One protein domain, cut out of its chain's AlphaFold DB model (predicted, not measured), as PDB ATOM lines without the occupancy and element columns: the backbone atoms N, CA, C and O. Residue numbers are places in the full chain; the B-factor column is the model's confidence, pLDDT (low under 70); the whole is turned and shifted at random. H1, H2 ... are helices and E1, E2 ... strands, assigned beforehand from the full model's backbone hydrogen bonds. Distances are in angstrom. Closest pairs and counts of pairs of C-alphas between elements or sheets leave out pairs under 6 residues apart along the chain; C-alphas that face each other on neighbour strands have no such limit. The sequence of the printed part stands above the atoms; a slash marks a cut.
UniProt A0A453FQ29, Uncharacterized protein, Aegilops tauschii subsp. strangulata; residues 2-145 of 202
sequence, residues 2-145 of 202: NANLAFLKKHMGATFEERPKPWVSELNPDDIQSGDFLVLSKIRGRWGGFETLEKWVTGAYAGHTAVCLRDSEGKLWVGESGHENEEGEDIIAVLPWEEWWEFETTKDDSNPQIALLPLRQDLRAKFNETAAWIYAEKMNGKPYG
ATOM      1  N   ASN A   2     360.531 358.281 263.981       91.69
ATOM      2  CA  ASN A   2     361.567 359.234 264.439       91.69
ATOM      3  C   ASN A   2     361.537 360.596 263.723       91.69
ATOM      4  O   ASN A   2     361.692 361.633 264.363       91.69
ATOM      5  N   ALA A   3     361.298 360.602 262.407       92.25
ATOM      6  CA  ALA A   3     361.140 361.838 261.640       92.25
ATOM      7  C   ALA A   3     359.914 362.655 262.088       92.25
ATOM      8  O   ALA A   3     360.016 363.869 262.231       92.25
ATOM      9  N   ASN A   4     358.794 361.987 262.384       92.19
ATOM     10  CA  ASN A   4     357.564 362.616 262.872       92.19
ATOM     11  C   ASN A   4     357.785 363.238 264.257       92.19
ATOM     12  O   ASN A   4     357.485 364.408 264.469       92.19
ATOM     13  N   LEU A   5     358.411 362.497 265.177       93.31
ATOM     14  CA  LEU A   5     358.769 362.996 266.509       93.31
ATOM     15  C   LEU A   5     359.709 364.207 266.439       93.31
ATOM     16  O   LEU A   5     359.492 365.208 267.121       93.31
ATOM     17  N   ALA A   6     360.738 364.143 265.588       93.94
ATOM     18  CA  ALA A   6     361.662 365.254 265.383       93.94
ATOM     19  C   ALA A   6     360.958 366.486 264.789       93.94
ATOM     20  O   ALA A   6     361.249 367.611 265.199       93.94
ATOM     21  N   PHE A   7     360.023 366.277 263.860       92.25
ATOM     22  CA  PHE A   7     359.222 367.341 263.264       92.25
ATOM     23  C   PHE A   7     358.339 368.034 264.309       92.25
ATOM     24  O   PHE A   7     358.449 369.248 264.478       92.25
ATOM     25  N   LEU A   8     357.539 367.273 265.067       92.88
ATOM     26  CA  LEU A   8     356.660 367.812 266.114       92.88
ATOM     27  C   LEU A   8     357.465 368.537 267.203       92.88
ATOM     28  O   LEU A   8     357.111 369.644 267.604       92.88
ATOM     29  N   LYS A   9     358.615 367.989 267.611       94.44
ATOM     30  CA  LYS A   9     359.518 368.660 268.557       94.44
ATOM     31  C   LYS A   9     360.042 369.987 268.017       94.44
ATOM     32  O   LYS A   9     360.075 370.974 268.745       94.44
ATOM     33  N   LYS A  10     360.460 370.025 266.750       93.44
ATOM     34  CA  LYS A  10     361.029 371.225 266.125       93.44
ATOM     35  C   LYS A  10     359.984 372.317 265.889       93.44
ATOM     36  O   LYS A  10     360.292 373.485 266.095       93.44
ATOM     37  N   HIS A  11     358.793 371.944 265.426       89.19
ATOM     38  CA  HIS A  11     357.798 372.895 264.924       89.19
ATOM     39  C   HIS A  11     356.673 373.203 265.914       89.19
ATOM     40  O   HIS A  11     356.071 374.266 265.814       89.19
ATOM     41  N   MET A  12     356.421 372.326 266.887       91.69
ATOM     42  CA  MET A  12     355.420 372.547 267.939       91.69
ATOM     43  C   MET A  12     356.027 372.633 269.343       91.69
ATOM     44  O   MET A  12     355.318 372.961 270.288       91.69
ATOM     45  N   GLY A  13     357.310 372.296 269.517       91.88
ATOM     46  CA  GLY A  13     357.900 372.140 270.851       91.88
ATOM     47  C   GLY A  13     357.347 370.939 271.629       91.88
ATOM     48  O   GLY A  13     357.600 370.827 272.825       91.88
ATOM     49  N   ALA A  14     356.602 370.045 270.970       91.06
ATOM     50  CA  ALA A  14     355.949 368.904 271.597       91.06
ATOM     51  C   ALA A  14     356.926 367.735 271.795       91.06
ATOM     52  O   ALA A  14     357.676 367.366 270.888       91.06
ATOM     53  N   THR A  15     356.890 367.117 272.973       89.88
ATOM     54  CA  THR A  15     357.664 365.916 273.300       89.88
ATOM     55  C   THR A  15     356.730 364.756 273.598       89.88
ATOM     56  O   THR A  15     355.831 364.880 274.424       89.88
ATOM     57  N   PHE A  16     356.974 363.623 272.946       87.94
ATOM     58  CA  PHE A  16     356.251 362.380 273.186       87.94
ATOM     59  C   PHE A  16     357.204 361.416 273.878       87.94
ATOM     60  O   PHE A  16     358.219 361.022 273.302       87.94
ATOM     61  N   GLU A  17     356.892 361.088 275.125       87.88
ATOM     62  CA  GLU A  17     357.668 360.165 275.944       87.88
ATOM     63  C   GLU A  17     356.927 358.837 276.065       87.88
ATOM     64  O   GLU A  17     355.695 358.791 276.111       87.88
ATOM     65  N   GLU A  18     357.679 357.741 276.103       87.12
ATOM     66  CA  GLU A  18     357.095 356.420 276.283       87.12
ATOM     67  C   GLU A  18     356.506 356.294 277.694       87.12
ATOM     68  O   GLU A  18     357.173 356.558 278.696       87.12
ATOM     69  N   ARG A  19     355.238 355.877 277.783       85.38
ATOM     70  CA  ARG A  19     354.585 355.641 279.073       85.38
ATOM     71  C   ARG A  19     355.115 354.360 279.732       85.38
ATOM     72  O   ARG A  19     355.336 353.365 279.033       85.38
ATOM     73  N   PRO A  20     355.237 354.324 281.072       87.38
ATOM     74  CA  PRO A  20     355.517 353.081 281.781       87.38
ATOM     75  C   PRO A  20     354.366 352.082 281.597       87.38
ATOM     76  O   PRO A  20     353.205 352.469 281.461       87.38
ATOM     77  N   LYS A  21     354.693 350.786 281.606       85.56
ATOM     78  CA  LYS A  21     353.707 349.702 281.496       85.56
ATOM     79  C   LYS A  21     352.891 349.544 282.796       85.56
ATOM     80  O   LYS A  21     353.451 349.770 283.869       85.56
ATOM     81  N   PRO A  22     351.627 349.077 282.716       84.56
ATOM     82  CA  PRO A  22     350.897 348.695 281.500       84.56
ATOM     83  C   PRO A  22     350.424 349.910 280.683       84.56
ATOM     84  O   PRO A  22     350.096 350.956 281.233       84.56
ATOM     85  N   TRP A  23     350.407 349.769 279.352       80.75
ATOM     86  CA  TRP A  23     350.006 350.850 278.440       80.75
ATOM     87  C   TRP A  23     348.488 351.035 278.346       80.75
ATOM     88  O   TRP A  23     348.025 352.145 278.095       80.75
ATOM     89  N   VAL A  24     347.728 349.970 278.600       78.50
ATOM     90  CA  VAL A  24     346.264 349.985 278.642       78.50
ATOM     91  C   VAL A  24     345.828 350.091 280.100       78.50
ATOM     92  O   VAL A  24     346.292 349.331 280.950       78.50
ATOM     93  N   SER A  25     344.975 351.072 280.392       78.19
ATOM     94  CA  SER A  25     344.281 351.162 281.682       78.19
ATOM     95  C   SER A  25     343.023 350.298 281.637       78.19
ATOM     96  O   SER A  25     342.483 350.072 280.557       78.19
ATOM     97  N   GLU A  26     342.570 349.809 282.789       80.19
ATOM     98  CA  GLU A  26     341.323 349.047 282.877       80.19
ATOM     99  C   GLU A  26     340.166 349.902 282.342       80.19
ATOM    100  O   GLU A  26     339.914 351.001 282.840       80.19
ATOM    101  N   LEU A  27     339.527 349.422 281.277       86.31
ATOM    102  CA  LEU A  27     338.410 350.077 280.613       86.31
ATOM    103  C   LEU A  27     337.247 349.098 280.607       86.31
ATOM    104  O   LEU A  27     337.351 348.018 280.029       86.31
ATOM    105  N   ASN A  28     336.153 349.483 281.251       91.75
ATOM    106  CA  ASN A  28     334.914 348.732 281.207       91.75
ATOM    107  C   ASN A  28     334.005 349.350 280.130       91.75
ATOM    108  O   ASN A  28     333.564 350.490 280.308       91.75
ATOM    109  N   PRO A  29     333.702 348.636 279.029       93.25
ATOM    110  CA  PRO A  29     332.822 349.149 277.986       93.25
ATOM    111  C   PRO A  29     331.443 349.549 278.509       93.25
ATOM    112  O   PRO A  29     330.834 350.444 277.937       93.25
ATOM    113  N   ASP A  30     330.959 348.957 279.607       94.38
ATOM    114  CA  ASP A  30     329.669 349.297 280.226       94.38
ATOM    115  C   ASP A  30     329.611 350.721 280.801       94.38
ATOM    116  O   ASP A  30     328.534 351.312 280.875       94.38
ATOM    117  N   ASP A  31     330.762 351.312 281.127       93.94
ATOM    118  CA  ASP A  31     330.838 352.688 281.631       93.94
ATOM    119  C   ASP A  31     330.804 353.734 280.501       93.94
ATOM    120  O   ASP A  31     330.606 354.923 280.760       93.94
ATOM    121  N   ILE A  32     330.963 353.302 279.245       96.62
ATOM    122  CA  ILE A  32     330.966 354.172 278.065       96.62
ATOM    123  C   ILE A  32     329.531 354.462 277.631       96.62
ATOM    124  O   ILE A  32     328.685 353.568 277.516       96.62
ATOM    125  N   GLN A  33     329.241 355.725 277.352       96.69
ATOM    126  CA  GLN A  33     327.899 356.193 277.035       96.69
ATOM    127  C   GLN A  33     327.859 356.952 275.711       96.69
ATOM    128  O   GLN A  33     328.858 357.493 275.239       96.69
ATOM    129  N   SER A  34     326.661 357.036 275.130       97.50
ATOM    130  CA  SER A  34     326.417 357.814 273.918       97.50
ATOM    131  C   SER A  34     326.898 359.258 274.068       97.50
ATOM    132  O   SER A  34     326.582 359.944 275.049       97.50
ATOM    133  N   GLY A  35     327.679 359.701 273.084       96.25
ATOM    134  CA  GLY A  35     328.305 361.020 273.049       96.25
ATOM    135  C   GLY A  35     329.681 361.099 273.717       96.25
ATOM    136  O   GLY A  35     330.302 362.159 273.645       96.25
ATOM    137  N   ASP A  36     330.171 360.019 274.336       97.50
ATOM    138  CA  ASP A  36     331.580 359.931 274.727       97.50
ATOM    139  C   ASP A  36     332.470 359.926 273.488       97.50
ATOM    140  O   ASP A  36     332.061 359.508 272.402       97.50
ATOM    141  N   PHE A  37     333.687 360.434 273.646       93.81
ATOM    142  CA  PHE A  37     334.567 360.706 272.523       93.81
ATOM    143  C   PHE A  37     335.902 359.995 272.690       93.81
ATOM    144  O   PHE A  37     336.514 360.047 273.757       93.81
ATOM    145  N   LEU A  38     336.364 359.355 271.626       96.75
ATOM    146  CA  LEU A  38     337.679 358.742 271.538       96.75
ATOM    147  C   LEU A  38     338.590 359.681 270.767       96.75
ATOM    148  O   LEU A  38     338.239 360.184 269.700       96.75
ATOM    149  N   VAL A  39     339.776 359.903 271.311       95.75
ATOM    150  CA  VAL A  39     340.804 360.735 270.698       95.75
ATOM    151  C   VAL A  39     342.019 359.872 270.435       95.75
ATOM    152  O   VAL A  39     342.537 359.239 271.357       95.75
ATOM    153  N   LEU A  40     342.463 359.853 269.182       95.75
ATOM    154  CA  LEU A  40     343.565 359.031 268.718       95.75
ATOM    155  C   LEU A  40     344.748 359.906 268.304       95.75
ATOM    156  O   LEU A  40     344.612 360.978 267.706       95.75
ATOM    157  N   SER A  41     345.938 359.432 268.653       94.44
ATOM    158  CA  SER A  41     347.200 360.054 268.281       94.44
ATOM    159  C   SER A  41     348.139 359.006 267.697       94.44
ATOM    160  O   SER A  41     348.749 358.210 268.417       94.44
ATOM    161  N   LYS A  42     348.240 359.013 266.369       94.12
ATOM    162  CA  LYS A  42     349.094 358.147 265.553       94.12
ATOM    163  C   LYS A  42     350.415 358.862 265.251       94.12
ATOM    164  O   LYS A  42     350.456 360.070 264.990       94.12
ATOM    165  N   ILE A  43     351.523 358.115 265.304       90.62
ATOM    166  CA  ILE A  43     352.893 358.621 265.037       90.62
ATOM    167  C   ILE A  43     353.667 357.695 264.073       90.62
ATOM    168  O   ILE A  43     354.672 358.101 263.472       90.62
ATOM    169  N   ARG A  44     353.199 356.458 263.867       91.31
ATOM    170  CA  ARG A  44     353.831 355.447 263.001       91.31
ATOM    171  C   ARG A  44     353.053 355.234 261.702       91.31
ATOM    172  O   ARG A  44     351.906 355.644 261.587       91.31
ATOM    173  N   GLY A  45     353.706 354.607 260.724       88.50
ATOM    174  CA  GLY A  45     353.078 354.257 259.447       88.50
ATOM    175  C   GLY A  45     352.634 355.458 258.603       88.50
ATOM    176  O   GLY A  45     353.030 356.604 258.848       88.50
ATOM    177  N   ARG A  46     351.810 355.166 257.588       85.00
ATOM    178  CA  ARG A  46     351.189 356.159 256.693       85.00
ATOM    179  C   ARG A  46     350.357 357.162 257.496       85.00
ATOM    180  O   ARG A  46     350.588 358.367 257.392       85.00
ATOM    181  N   TRP A  47     349.466 356.657 258.348       86.81
ATOM    182  CA  TRP A  47     348.547 357.470 259.144       86.81
ATOM    183  C   TRP A  47     349.255 358.344 260.173       86.81
ATOM    184  O   TRP A  47     348.929 359.516 260.304       86.81
ATOM    185  N   GLY A  48     350.316 357.863 260.822       89.62
ATOM    186  CA  GLY A  48     351.092 358.702 261.733       89.62
ATOM    187  C   GLY A  48     351.858 359.828 261.037       89.62
ATOM    188  O   GLY A  48     352.075 360.877 261.638       89.62
ATOM    189  N   GLY A  49     352.270 359.646 259.778       87.69
ATOM    190  CA  GLY A  49     352.816 360.738 258.962       87.69
ATOM    191  C   GLY A  49     351.757 361.791 258.630       87.69
ATOM    192  O   GLY A  49     352.015 362.986 258.765       87.69
ATOM    193  N   PHE A  50     350.557 361.346 258.264       85.25
ATOM    194  CA  PHE A  50     349.423 362.221 257.985       85.25
ATOM    195  C   PHE A  50     348.981 363.006 259.226       85.25
ATOM    196  O   PHE A  50     348.997 364.237 259.212       85.25
ATOM    197  N   GLU A  51     348.740 362.321 260.345       90.06
ATOM    198  CA  GLU A  51     348.329 362.984 261.579       90.06
ATOM    199  C   GLU A  51     349.424 363.886 262.174       90.06
ATOM    200  O   GLU A  51     349.146 364.756 262.996       90.06
ATOM    201  N   THR A  52     350.695 363.686 261.817       90.25
ATOM    202  CA  THR A  52     351.770 364.614 262.207       90.25
ATOM    203  C   THR A  52     351.544 365.994 261.592       90.25
ATOM    204  O   THR A  52     351.777 367.008 262.253       90.25
ATOM    205  N   LEU A  53     351.063 366.040 260.347       85.56
ATOM    206  CA  LEU A  53     350.703 367.293 259.693       85.56
ATOM    207  C   LEU A  53     349.449 367.893 260.332       85.56
ATOM    208  O   LEU A  53     349.468 369.080 260.640       85.56
ATOM    209  N   GLU A  54     348.426 367.083 260.619       85.69
ATOM    210  CA  GLU A  54     347.205 367.529 261.314       85.69
ATOM    211  C   GLU A  54     347.496 368.156 262.678       85.69
ATOM    212  O   GLU A  54     347.029 369.257 262.972       85.69
ATOM    213  N   LYS A  55     348.317 367.501 263.504       89.62
ATOM    214  CA  LYS A  55     348.740 368.026 264.813       89.62
ATOM    215  C   LYS A  55     349.415 369.386 264.670       89.62
ATOM    216  O   LYS A  55     349.112 370.325 265.401       89.62
ATOM    217  N   TRP A  56     350.299 369.517 263.687       87.12
ATOM    218  CA  TRP A  56     351.040 370.750 263.462       87.12
ATOM    219  C   TRP A  56     350.169 371.907 262.972       87.12
ATOM    220  O   TRP A  56     350.285 373.012 263.498       87.12
ATOM    221  N   VAL A  57     349.288 371.667 262.001       79.12
ATOM    222  CA  VAL A  57     348.424 372.717 261.439       79.12
ATOM    223  C   VAL A  57     347.295 373.136 262.375       79.12
ATOM    224  O   VAL A  57     346.870 374.286 262.328       79.12
ATOM    225  N   THR A  58     346.833 372.241 263.251       80.69
ATOM    226  CA  THR A  58     345.774 372.544 264.229       80.69
ATOM    227  C   THR A  58     346.310 372.983 265.592       80.69
ATOM    228  O   THR A  58     345.568 373.552 266.392       80.69
ATOM    229  N   GLY A  59     347.582 372.706 265.891       86.12
ATOM    230  CA  GLY A  59     348.147 372.842 267.234       86.12
ATOM    231  C   GLY A  59     347.691 371.755 268.221       86.12
ATOM    232  O   GLY A  59     347.992 371.861 269.411       86.12
ATOM    233  N   ALA A  60     346.963 370.731 267.764       89.31
ATOM    234  CA  ALA A  60     346.469 369.638 268.597       89.31
ATOM    235  C   ALA A  60     347.524 368.539 268.818       89.31
ATOM    236  O   ALA A  60     348.517 368.434 268.107       89.31
ATOM    237  N   TYR A  61     347.281 367.670 269.800       90.75
ATOM    238  CA  TYR A  61     348.117 366.489 270.074       90.75
ATOM    239  C   TYR A  61     347.519 365.191 269.517       90.75
ATOM    240  O   TYR A  61     348.146 364.135 269.590       90.75
ATOM    241  N   ALA A  62     346.329 365.279 268.932       92.31
ATOM    242  CA  ALA A  62     345.590 364.198 268.304       92.31
ATOM    243  C   ALA A  62     345.357 364.528 266.830       92.31
ATOM    244  O   ALA A  62     345.274 365.710 266.491       92.31
ATOM    245  N   GLY A  63     345.289 363.505 265.981       90.06
ATOM    246  CA  GLY A  63     344.926 363.670 264.568       90.06
ATOM    247  C   GLY A  63     343.556 363.092 264.239       90.06
ATOM    248  O   GLY A  63     342.856 363.634 263.396       90.06
ATOM    249  N   HIS A  64     343.116 362.072 264.977       93.31
ATOM    250  CA  HIS A  64     341.867 361.380 264.685       93.31
ATOM    251  C   HIS A  64     340.936 361.336 265.886       93.31
ATOM    252  O   HIS A  64     341.354 361.388 267.048       93.31
ATOM    253  N   THR A  65     339.644 361.250 265.595       94.81
ATOM    254  CA  THR A  65     338.615 361.209 266.617       94.81
ATOM    255  C   THR A  65     337.431 360.356 266.205       94.81
ATOM    256  O   THR A  65     337.031 360.391 265.043       94.81
ATOM    257  N   ALA A  66     336.808 359.702 267.179       96.94
ATOM    258  CA  ALA A  66     335.606 358.904 266.987       96.94
ATOM    259  C   ALA A  66     334.593 359.154 268.115       96.94
ATOM    260  O   ALA A  66     334.948 359.638 269.191       96.94
ATOM    261  N   VAL A  67     333.322 358.837 267.875       97.56
ATOM    262  CA  VAL A  67     332.238 359.009 268.855       97.56
ATOM    263  C   VAL A  67     331.634 357.666 269.242       97.56
ATOM    264  O   VAL A  67     331.394 356.815 268.393       97.56
ATOM    265  N   CYS A  68     331.348 357.491 270.527       98.31
ATOM    266  CA  CYS A  68     330.664 356.319 271.052       98.31
ATOM    267  C   CYS A  68     329.141 356.499 270.995       98.31
ATOM    268  O   CYS A  68     328.614 357.559 271.351       98.31
ATOM    269  N   LEU A  69     328.425 355.451 270.586       98.06
ATOM    270  CA  LEU A  69     326.964 355.393 270.522       98.06
ATOM    271  C   LEU A  69     326.463 354.066 271.102       98.06
ATOM    272  O   LEU A  69     327.026 353.013 270.827       98.06
ATOM    273  N   ARG A  70     325.388 354.108 271.885       97.62
ATOM    274  CA  ARG A  70     324.652 352.936 272.365       97.62
ATOM    275  C   ARG A  70     323.402 352.755 271.526       97.62
ATOM    276  O   ARG A  70     322.672 353.715 271.312       97.62
ATOM    277  N   ASP A  71     323.153 351.553 271.032       96.12
ATOM    278  CA  ASP A  71     321.884 351.269 270.360       96.12
ATOM    279  C   ASP A  71     320.738 351.059 271.367       96.12
ATOM    280  O   ASP A  71     320.916 351.121 272.587       96.12
ATOM    281  N   SER A  72     319.532 350.799 270.858       95.12
ATOM    282  CA  SER A  72     318.344 350.546 271.683       95.12
ATOM    283  C   SER A  72     318.421 349.261 272.519       95.12
ATOM    284  O   SER A  72     317.634 349.108 273.455       95.12
ATOM    285  N   GLU A  73     319.352 348.353 272.210       95.00
ATOM    286  CA  GLU A  73     319.648 347.143 272.986       95.00
ATOM    287  C   GLU A  73     320.771 347.378 274.012       95.00
ATOM    288  O   GLU A  73     321.084 346.490 274.806       95.00
ATOM    289  N   GLY A  74     321.366 348.575 274.023       95.06
ATOM    290  CA  GLY A  74     322.471 348.945 274.896       95.06
ATOM    291  C   GLY A  74     323.838 348.461 274.415       95.06
ATOM    292  O   GLY A  74     324.796 348.557 275.184       95.06
ATOM    293  N   LYS A  75     323.980 347.963 273.179       97.38
ATOM    294  CA  LYS A  75     325.296 347.602 272.624       97.38
ATOM    295  C   LYS A  75     326.068 348.856 272.253       97.38
ATOM    296  O   LYS A  75     325.478 349.848 271.833       97.38
ATOM    297  N   LEU A  76     327.387 348.801 272.414       98.38
ATOM    298  CA  LEU A  76     328.281 349.921 272.155       98.38
ATOM    299  C   LEU A  76     328.833 349.874 270.727       98.38
ATOM    300  O   LEU A  76     329.303 348.837 270.255       98.38
ATOM    301  N   TRP A  77     328.819 351.034 270.087       98.50
ATOM    302  CA  TRP A  77     329.260 351.272 268.724       98.50
ATOM    303  C   TRP A  77     330.205 352.470 268.679       98.50
ATOM    304  O   TRP A  77     330.105 353.385 269.502       98.50
ATOM    305  N   VAL A  78     331.096 352.478 267.694       98.38
ATOM    306  CA  VAL A  78     332.018 353.577 267.413       98.38
ATOM    307  C   VAL A  78     331.719 354.114 266.021       98.38
ATOM    308  O   VAL A  78     331.792 353.384 265.037       98.38
ATOM    309  N   GLY A  79     331.344 355.387 265.950       97.50
ATOM    310  CA  GLY A  79     331.202 356.125 264.703       97.50
ATOM    311  C   GLY A  79     332.473 356.909 264.402       97.50
ATOM    312  O   GLY A  79     332.880 357.753 265.204       97.50
ATOM    313  N   GLU A  80     333.073 356.677 263.240       95.38
ATOM    314  CA  GLU A  80     334.267 357.394 262.797       95.38
ATOM    315  C   GLU A  80     334.267 357.653 261.292       95.38
ATOM    316  O   GLU A  80     333.482 357.092 260.530       95.38
ATOM    317  N   SER A  81     335.165 358.530 260.857       91.38
ATOM    318  CA  SER A  81     335.489 358.722 259.448       91.38
ATOM    319  C   SER A  81     336.949 358.362 259.277       91.38
ATOM    320  O   SER A  81     337.759 358.955 259.973       91.38
ATOM    321  N   GLY A  82     337.275 357.437 258.376       87.38
ATOM    322  CA  GLY A  82     338.658 357.030 258.080       87.38
ATOM    323  C   GLY A  82     338.876 355.522 258.141       87.38
ATOM    324  O   GLY A  82     340.018 355.078 258.176       87.38
ATOM    325  N   HIS A  83     337.791 354.749 258.190       91.31
ATOM    326  CA  HIS A  83     337.841 353.297 258.161       91.31
ATOM    327  C   HIS A  83     337.993 352.814 256.717       91.31
ATOM    328  O   HIS A  83     337.212 353.225 255.858       91.31
ATOM    329  N   GLU A  84     338.967 351.944 256.460       90.12
ATOM    330  CA  GLU A  84     339.190 351.342 255.144       90.12
ATOM    331  C   GLU A  84     338.220 350.167 254.938       90.12
ATOM    332  O   GLU A  84     338.214 349.220 255.725       90.12
ATOM    333  N   ASN A  85     337.381 350.228 253.903       89.06
ATOM    334  CA  ASN A  85     336.472 349.135 253.550       89.06
ATOM    335  C   ASN A  85     337.203 347.991 252.806       89.06
ATOM    336  O   ASN A  85     338.388 348.077 252.492       89.06
ATOM    337  N   GLU A  86     336.486 346.915 252.461       89.19
ATOM    338  CA  GLU A  86     337.052 345.761 251.731       89.19
ATOM    339  C   GLU A  86     337.635 346.112 250.346       89.19
ATOM    340  O   GLU A  86     338.423 345.349 249.784       89.19
ATOM    341  N   GLU A  87     337.252 347.262 249.792       88.06
ATOM    342  CA  GLU A  87     337.682 347.769 248.487       88.06
ATOM    343  C   GLU A  87     338.920 348.681 248.603       88.06
ATOM    344  O   GLU A  87     339.466 349.109 247.583       88.06
ATOM    345  N   GLY A  88     339.408 348.932 249.825       86.19
ATOM    346  CA  GLY A  88     340.549 349.807 250.098       86.19
ATOM    347  C   GLY A  88     340.190 351.295 250.142       86.19
ATOM    348  O   GLY A  88     341.069 352.144 249.985       86.19
ATOM    349  N   GLU A  89     338.907 351.627 250.293       86.38
ATOM    350  CA  GLU A  89     338.408 353.001 250.325       86.38
ATOM    351  C   GLU A  89     338.182 353.481 251.762       86.38
ATOM    352  O   GLU A  89     337.547 352.797 252.566       86.38
ATOM    353  N   ASP A  90     338.626 354.702 252.068       87.88
ATOM    354  CA  ASP A  90     338.339 355.341 253.352       87.88
ATOM    355  C   ASP A  90     336.882 355.837 253.390       87.88
ATOM    356  O   ASP A  90     336.477 356.700 252.599       87.88
ATOM    357  N   ILE A  91     336.100 355.348 254.353       92.06
ATOM    358  CA  ILE A  91     334.680 355.676 254.521       92.06
ATOM    359  C   ILE A  91     334.352 356.188 255.929       92.06
ATOM    360  O   ILE A  91     335.153 356.147 256.868       92.06
ATOM    361  N   ILE A  92     333.135 356.709 256.074       94.56
ATOM    362  CA  ILE A  92     332.477 356.877 257.369       94.56
ATOM    363  C   ILE A  92     331.874 355.534 257.765       94.56
ATOM    364  O   ILE A  92     331.051 354.998 257.024       94.56
ATOM    365  N   ALA A  93     332.258 355.021 258.930       96.50
ATOM    366  CA  ALA A  93     331.825 353.727 259.433       96.50
ATOM    367  C   ALA A  93     331.198 353.848 260.826       96.50
ATOM    368  O   ALA A  93     331.569 354.711 261.626       96.50
ATOM    369  N   VAL A  94     330.245 352.962 261.109       97.75
ATOM    370  CA  VAL A  94     329.728 352.700 262.455       97.75
ATOM    371  C   VAL A  94     329.998 351.236 262.767       97.75
ATOM    372  O   VAL A  94     329.376 350.355 262.177       97.75
ATOM    373  N   LEU A  95     330.944 350.986 263.667       97.94
ATOM    374  CA  LEU A  95     331.475 349.653 263.949       97.94
ATOM    375  C   LEU A  95     331.094 349.205 265.362       97.94
ATOM    376  O   LEU A  95     331.023 350.046 266.265       97.94
ATOM    377  N   PRO A  96     330.861 347.902 265.596       98.12
ATOM    378  CA  PRO A  96     330.768 347.370 266.947       98.12
ATOM    379  C   PRO A  96     332.033 347.710 267.740       98.12
ATOM    380  O   PRO A  96     333.144 347.604 267.218       98.12
ATOM    381  N   TRP A  97     331.876 348.074 269.015       97.62
ATOM    382  CA  TRP A  97     333.005 348.427 269.884       97.62
ATOM    383  C   TRP A  97     334.123 347.382 269.871       97.62
ATOM    384  O   TRP A  97     335.284 347.745 269.731       97.62
ATOM    385  N   GLU A  98     333.777 346.098 269.985       96.38
ATOM    386  CA  GLU A  98     334.770 345.018 270.048       96.38
ATOM    387  C   GLU A  98     335.595 344.912 268.764       96.38
ATOM    388  O   GLU A  98     336.800 344.689 268.822       96.38
ATOM    389  N   GLU A  99     334.965 345.127 267.608       96.81
ATOM    390  CA  GLU A  99     335.644 345.105 266.313       96.81
ATOM    391  C   GLU A  99     336.613 346.283 266.182       96.81
ATOM    392  O   GLU A  99     337.787 346.092 265.857       96.81
ATOM    393  N   TRP A 100     336.137 347.491 266.499       96.94
ATOM    394  CA  TRP A 100     336.953 348.703 266.469       96.94
ATOM    395  C   TRP A 100     338.123 348.614 267.460       96.94
ATOM    396  O   TRP A 100     339.272 348.875 267.109       96.94
ATOM    397  N   TRP A 101     337.853 348.173 268.691       95.25
ATOM    398  CA  TRP A 101     338.855 348.059 269.748       95.25
ATOM    399  C   TRP A 101     339.903 346.986 269.442       95.25
ATOM    400  O   TRP A 101     341.098 347.230 269.625       95.25
ATOM    401  N   GLU A 102     339.497 345.812 268.947       94.81
ATOM    402  CA  GLU A 102     340.434 344.776 268.505       94.81
ATOM    403  C   GLU A 102     341.327 345.308 267.382       94.81
ATOM    404  O   GLU A 102     342.547 345.125 267.433       94.81
ATOM    405  N   PHE A 103     340.752 345.989 266.390       94.94
ATOM    406  CA  PHE A 103     341.524 346.562 265.294       94.94
ATOM    407  C   PHE A 103     342.566 347.562 265.806       94.94
ATOM    408  O   PHE A 103     343.763 347.358 265.596       94.94
ATOM    409  N   GLU A 104     342.139 348.591 266.535       93.75
ATOM    410  CA  GLU A 104     343.013 349.686 266.965       93.75
ATOM    411  C   GLU A 104     344.108 349.230 267.943       93.75
ATOM    412  O   GLU A 104     345.206 349.786 267.972       93.75
ATOM    413  N   THR A 105     343.847 348.184 268.736       91.19
ATOM    414  CA  THR A 105     344.818 347.687 269.726       91.19
ATOM    415  C   THR A 105     345.705 346.547 269.229       91.19
ATOM    416  O   THR A 105     346.716 346.255 269.873       91.19
ATOM    417  N   THR A 106     345.365 345.893 268.108       91.31
ATOM    418  CA  THR A 106     346.107 344.708 267.633       91.31
ATOM    419  C   THR A 106     346.492 344.714 266.154       91.31
ATOM    420  O   THR A 106     347.487 344.077 265.803       91.31
ATOM    421  N   LYS A 107     345.738 345.406 265.292       92.81
ATOM    422  CA  LYS A 107     345.899 345.383 263.826       92.81
ATOM    423  C   LYS A 107     346.375 346.717 263.254       92.81
ATOM    424  O   LYS A 107     347.049 346.692 262.228       92.81
ATOM    425  N   ASP A 108     346.072 347.845 263.898       92.25
ATOM    426  CA  ASP A 108     346.543 349.155 263.443       92.25
ATOM    427  C   ASP A 108     348.072 349.280 263.612       92.25
ATOM    428  O   ASP A 108     348.616 349.395 264.716       92.25
ATOM    429  N   ASP A 109     348.782 349.284 262.481       90.50
ATOM    430  CA  ASP A 109     350.242 349.377 262.408       90.50
ATOM    431  C   ASP A 109     350.787 350.760 262.811       90.50
ATOM    432  O   ASP A 109     351.980 350.921 263.107       90.50
ATOM    433  N   SER A 110     349.912 351.764 262.885       91.56
ATOM    434  CA  SER A 110     350.227 353.089 263.398       91.56
ATOM    435  C   SER A 110     350.369 353.111 264.927       91.56
ATOM    436  O   SER A 110     351.003 354.036 265.458       91.56
ATOM    437  N   ASN A 111     349.860 352.071 265.607       90.38
ATOM    438  CA  ASN A 111     349.861 351.871 267.057       90.38
ATOM    439  C   ASN A 111     349.411 353.139 267.813       90.38
ATOM    440  O   ASN A 111     350.245 353.808 268.447       90.38
ATOM    441  N   PRO A 112     348.123 353.509 267.700       93.44
ATOM    442  CA  PRO A 112     347.614 354.766 268.223       93.44
ATOM    443  C   PRO A 112     347.677 354.844 269.743       93.44
ATOM    444  O   PRO A 112     347.471 353.876 270.473       93.44
ATOM    445  N   GLN A 113     347.886 356.062 270.237       93.12
ATOM    446  CA  GLN A 113     347.537 356.409 271.610       93.12
ATOM    447  C   GLN A 113     346.059 356.782 271.638       93.12
ATOM    448  O   GLN A 113     345.663 357.712 270.938       93.12
ATOM    449  N   ILE A 114     345.268 356.083 272.448       94.44
ATOM    450  CA  ILE A 114     343.818 356.279 272.530       94.44
ATOM    451  C   ILE A 114     343.467 356.848 273.903       94.44
ATOM    452  O   ILE A 114     343.874 356.309 274.934       94.44
ATOM    453  N   ALA A 115     342.703 357.936 273.919       94.19
ATOM    454  CA  ALA A 115     342.121 358.507 275.125       94.19
ATOM    455  C   ALA A 115     340.596 358.537 275.005       94.19
ATOM    456  O   ALA A 115     340.057 359.105 274.056       94.19
ATOM    457  N   LEU A 116     339.907 357.962 275.992       95.06
ATOM    458  CA  LEU A 116     338.465 358.112 276.158       95.06
ATOM    459  C   LEU A 116     338.177 359.388 276.952       95.06
ATOM    460  O   LEU A 116     338.703 359.584 278.049       95.06
ATOM    461  N   LEU A 117     337.316 360.240 276.409       95.06
ATOM    462  CA  LEU A 117     336.855 361.479 277.018       95.06
ATOM    463  C   LEU A 117     335.341 361.392 277.247       95.06
ATOM    464  O   LEU A 117     334.564 361.587 276.307       95.06
ATOM    465  N   PRO A 118     334.900 361.116 278.489       95.50
ATOM    466  CA  PRO A 118     333.483 361.084 278.809       95.50
ATOM    467  C   PRO A 118     332.836 362.453 278.624       95.50
ATOM    468  O   PRO A 118     333.372 363.484 279.052       95.50
ATOM    469  N   LEU A 119     331.640 362.472 278.043       95.06
ATOM    470  CA  LEU A 119     330.863 363.694 277.922       95.06
ATOM    471  C   LEU A 119     330.472 364.212 279.314       95.06
ATOM    472  O   LEU A 119     329.970 363.475 280.170       95.06
ATOM    473  N   ARG A 120     330.679 365.514 279.541       95.06
ATOM    474  CA  ARG A 120     330.310 366.176 280.800       95.06
ATOM    475  C   ARG A 120     328.805 366.039 281.052       95.06
ATOM    476  O   ARG A 120     328.008 366.197 280.130       95.06
ATOM    477  N   GLN A 121     328.406 365.793 282.300       94.69
ATOM    478  CA  GLN A 121     327.027 365.412 282.646       94.69
ATOM    479  C   GLN A 121     325.947 366.409 282.179       94.69
ATOM    480  O   GLN A 121     324.865 366.007 281.754       94.69
ATOM    481  N   ASP A 122     326.227 367.710 282.224       95.75
ATOM    482  CA  ASP A 122     325.316 368.769 281.768       95.75
ATOM    483  C   ASP A 122     325.167 368.835 280.239       95.75
ATOM    484  O   ASP A 122     324.134 369.283 279.738       95.75
ATOM    485  N   LEU A 123     326.191 368.408 279.493       95.06
ATOM    486  CA  LEU A 123     326.140 368.259 278.040       95.06
ATOM    487  C   LEU A 123     325.455 366.949 277.663       95.06
ATOM    488  O   LEU A 123     324.647 366.931 276.738       95.06
ATOM    489  N   ARG A 124     325.699 365.883 278.431       94.69
ATOM    490  CA  ARG A 124     325.040 364.590 278.249       94.69
ATOM    491  C   ARG A 124     323.528 364.688 278.387       94.69
ATOM    492  O   ARG A 124     322.812 364.165 277.546       94.69
ATOM    493  N   ALA A 125     323.036 365.452 279.362       94.75
ATOM    494  CA  ALA A 125     321.605 365.716 279.516       94.75
ATOM    495  C   ALA A 125     320.955 366.399 278.291       94.75
ATOM    496  O   ALA A 125     319.732 366.420 278.176       94.75
ATOM    497  N   LYS A 126     321.758 366.982 277.390       96.06
ATOM    498  CA  LYS A 126     321.312 367.629 276.148       96.06
ATOM    499  C   LYS A 126     321.588 366.776 274.907       96.06
ATOM    500  O   LYS A 126     321.176 367.166 273.816       96.06
ATOM    501  N   PHE A 127     322.313 365.666 275.047       95.62
ATOM    502  CA  PHE A 127     322.675 364.810 273.929       95.62
ATOM    503  C   PHE A 127     321.425 364.097 273.412       95.62
ATOM    504  O   PHE A 127     320.740 363.396 274.153       95.62
ATOM    505  N   ASN A 128     321.110 364.303 272.135       96.56
ATOM    506  CA  ASN A 128     319.968 363.665 271.495       96.56
ATOM    507  C   ASN A 128     320.436 362.401 270.772       96.56
ATOM    508  O   ASN A 128     320.869 362.453 269.622       96.56
ATOM    509  N   GLU A 129     320.332 361.277 271.468       95.56
ATOM    510  CA  GLU A 129     320.786 359.973 270.991       95.56
ATOM    511  C   GLU A 129     320.042 359.501 269.738       95.56
ATOM    512  O   GLU A 129     320.666 359.027 268.792       95.56
ATOM    513  N   THR A 130     318.728 359.729 269.660       96.44
ATOM    514  CA  THR A 130     317.940 359.404 268.463       96.44
ATOM    515  C   THR A 130     318.420 360.191 267.246       96.44
ATOM    516  O   THR A 130     318.593 359.629 266.167       96.44
ATOM    517  N   ALA A 131     318.659 361.496 267.401       97.62
ATOM    518  CA  ALA A 131     319.168 362.320 266.307       97.62
ATOM    519  C   ALA A 131     320.599 361.927 265.909       97.62
ATOM    520  O   ALA A 131     320.923 361.954 264.721       97.62
ATOM    521  N   ALA A 132     321.434 361.548 266.882       97.00
ATOM    522  CA  ALA A 132     322.787 361.068 266.632       97.00
ATOM    523  C   ALA A 132     322.779 359.782 265.793       97.00
ATOM    524  O   ALA A 132     323.485 359.726 264.790       97.00
ATOM    525  N   TRP A 133     321.924 358.810 266.124       97.81
ATOM    526  CA  TRP A 133     321.769 357.581 265.340       97.81
ATOM    527  C   TRP A 133     321.244 357.828 263.930       97.81
ATOM    528  O   TRP A 133     321.856 357.361 262.974       97.81
ATOM    529  N   ILE A 134     320.195 358.644 263.778       97.62
ATOM    530  CA  ILE A 134     319.680 359.027 262.450       97.62
ATOM    531  C   ILE A 134     320.795 359.637 261.590       97.62
ATOM    532  O   ILE A 134     320.867 359.399 260.383       97.62
ATOM    533  N   TYR A 135     321.665 360.451 262.193       95.94
ATOM    534  CA  TYR A 135     322.803 361.027 261.491       95.94
ATOM    535  C   TYR A 135     323.869 359.975 261.162       95.94
ATOM    536  O   TYR A 135     324.313 359.917 260.018       95.94
ATOM    537  N   ALA A 136     324.251 359.136 262.127       96.19
ATOM    538  CA  ALA A 136     325.261 358.097 261.956       96.19
ATOM    539  C   ALA A 136     324.874 357.108 260.842       96.19
ATOM    540  O   ALA A 136     325.646 356.914 259.909       96.19
ATOM    541  N   GLU A 137     323.644 356.589 260.855       95.88
ATOM    542  CA  GLU A 137     323.115 355.693 259.816       95.88
ATOM    543  C   GLU A 137     323.093 356.356 258.440       95.88
ATOM    544  O   GLU A 137     323.467 355.752 257.436       95.88
ATOM    545  N   LYS A 138     322.685 357.628 258.381       95.69
ATOM    546  CA  LYS A 138     322.670 358.392 257.131       95.69
ATOM    547  C   LYS A 138     324.070 358.572 256.548       95.69
ATOM    548  O   LYS A 138     324.192 358.726 255.330       95.69
ATOM    549  N   MET A 139     325.094 358.663 257.394       94.19
ATOM    550  CA  MET A 139     326.469 358.917 256.973       94.19
ATOM    551  C   MET A 139     327.272 357.639 256.735       94.19
ATOM    552  O   MET A 139     328.222 357.692 255.961       94.19
ATOM    553  N   ASN A 140     326.877 356.522 257.344       95.38
ATOM    554  CA  ASN A 140     327.549 355.237 257.205       95.38
ATOM    555  C   ASN A 140     327.711 354.836 255.725       95.38
ATOM    556  O   ASN A 140     326.780 354.970 254.926       95.38
ATOM    557  N   GLY A 141     328.908 354.385 255.353       91.94
ATOM    558  CA  GLY A 141     329.283 354.017 253.985       91.94
ATOM    559  C   GLY A 141     329.558 355.192 253.040       91.94
ATOM    560  O   GLY A 141     329.873 354.969 251.874       91.94
ATOM    561  N   LYS A 142     329.438 356.452 253.482       90.19
ATOM    562  CA  LYS A 142     329.837 357.593 252.642       90.19
ATOM    563  C   LYS A 142     331.363 357.715 252.577       90.19
ATOM    564  O   LYS A 142     332.015 357.436 253.581       90.19
ATOM    565  N   PRO A 143     331.918 358.223 251.462       85.44
ATOM    566  CA  PRO A 143     333.352 358.474 251.346       85.44
ATOM    567  C   PRO A 143     333.878 359.410 252.437       85.44
ATOM    568  O   PRO A 143     333.171 360.327 252.878       85.44
ATOM    569  N   TYR A 144     335.134 359.205 252.834       79.38
ATOM    570  CA  TYR A 144     335.839 360.069 253.771       79.38
ATOM    571  C   TYR A 144     335.845 361.533 253.311       79.38
ATOM    572  O   TYR A 144     336.013 361.861 252.135       79.38
ATOM    573  N   GLY A 145     335.682 362.439 254.274       68.25
ATOM    574  CA  GLY A 145     335.482 363.871 254.057       68.25
ATOM    575  C   GLY A 145     336.726 364.666 253.651       68.25
ATOM    576  O   GLY A 145     336.877 365.802 254.109       68.25
TER     577      GLY A 145
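What this domain is: This is residues 2 to 145 of the 202 residues of an uncharacterized protein of Aegilops tauschii subsp. strangulata (UniProt A0A453FQ29). A strongly twisted sheet of five strands makes the core, with H3 over one face and H5 over the other; at one end H2 only grazes the sheet, and H1 lies side by side with H2, farther out. A long link, residues 13 to 36, leads from H1 back along the length of the domain to E1, and the short H4 lies toward the end opposite H1. The printed part has 144 residues with five named helices and five named strands, in the order H1 E1 H2 E2 E3 E4 H3 E5 H4 H5. The sheet's order is E4 E3 E2 E1 E5, all antiparallel, and the class is mixed, helices and strands. The whole is compact, with a radius of gyration of the C-alphas of 16.1 A and spans of 46 by 35 by 27 A.

Where its parts are: H1, residues 2 to 12, begins at C-alpha 2 (361.567, 359.234, 264.439) and is 15.1 A long. E1 is residues 37 to 41, 13.3 A, and H2 residues 45 to 58, 20.3 A. E2, residues 64 to 70, is 20.7 A long and begins at C-alpha 64 (341.867, 361.380, 264.685). E3, residues 76 to 84, measures 20.3 A and bends by 91 degrees at residue 81. E4 is residues 90 to 96, 17.5 A; H3 residues 97 to 107, 14.6 A; E5 residues 113 to 117, 13.0 A; H4 residues 121 to 124, 4.9 A. H5, residues 129 to 139, is 15.2 A long and ends at C-alpha 139 (326.469, 358.917, 256.973).

How they stand to each other: E2, E3 and E4 form a meander, each strand the antiparallel neighbour of the one before, with hairpins E2 and E3, and E3 and E4. N 69 and O 77 are 2.9 A apart, and N 95 and O 78 also 2.9 A. E2 pairs with E1 over residues 64 to 67, with N 38 and O 66 at 2.8 A; E1 pairs with E5, with N 39 and O 115 at 2.9 A. H3 and H5 on opposite faces make three layers, helices on both faces of a sheet. The closest C-alphas of H3 and E3, Trp 97 and Trp 77, are 4.8 A apart. H5 has a height over the sheet of 9.0 A and lies over E4 and E2; its closest C-alpha to E4 is Met 139, 6.4 A from that of Ile 92. H2 only grazes the sheet with residues 47 to 55. H1 and H2 touch at a shallow tilt of 2 degrees, the same way, the C-alphas of Asn 4 and Thr 52 being closest at 6.2 A. H1 and H4 are not on the sheet, and H4 and H5 are apart. Each O i to N i+4 pair is within hydrogen-bond range in H1, H3 and H5, and 9 of 10 are in H2; H4 is too short for such a pair.

The domain as a whole: The C-alphas of Lys 10 and Glu 73, the two farthest apart, are 48.4 A apart. The printed part has no cut; its one long link is H1 to E1, 24 residues. The mean pLDDT of the printed part is 92.1, and residue 145 alone is under 70.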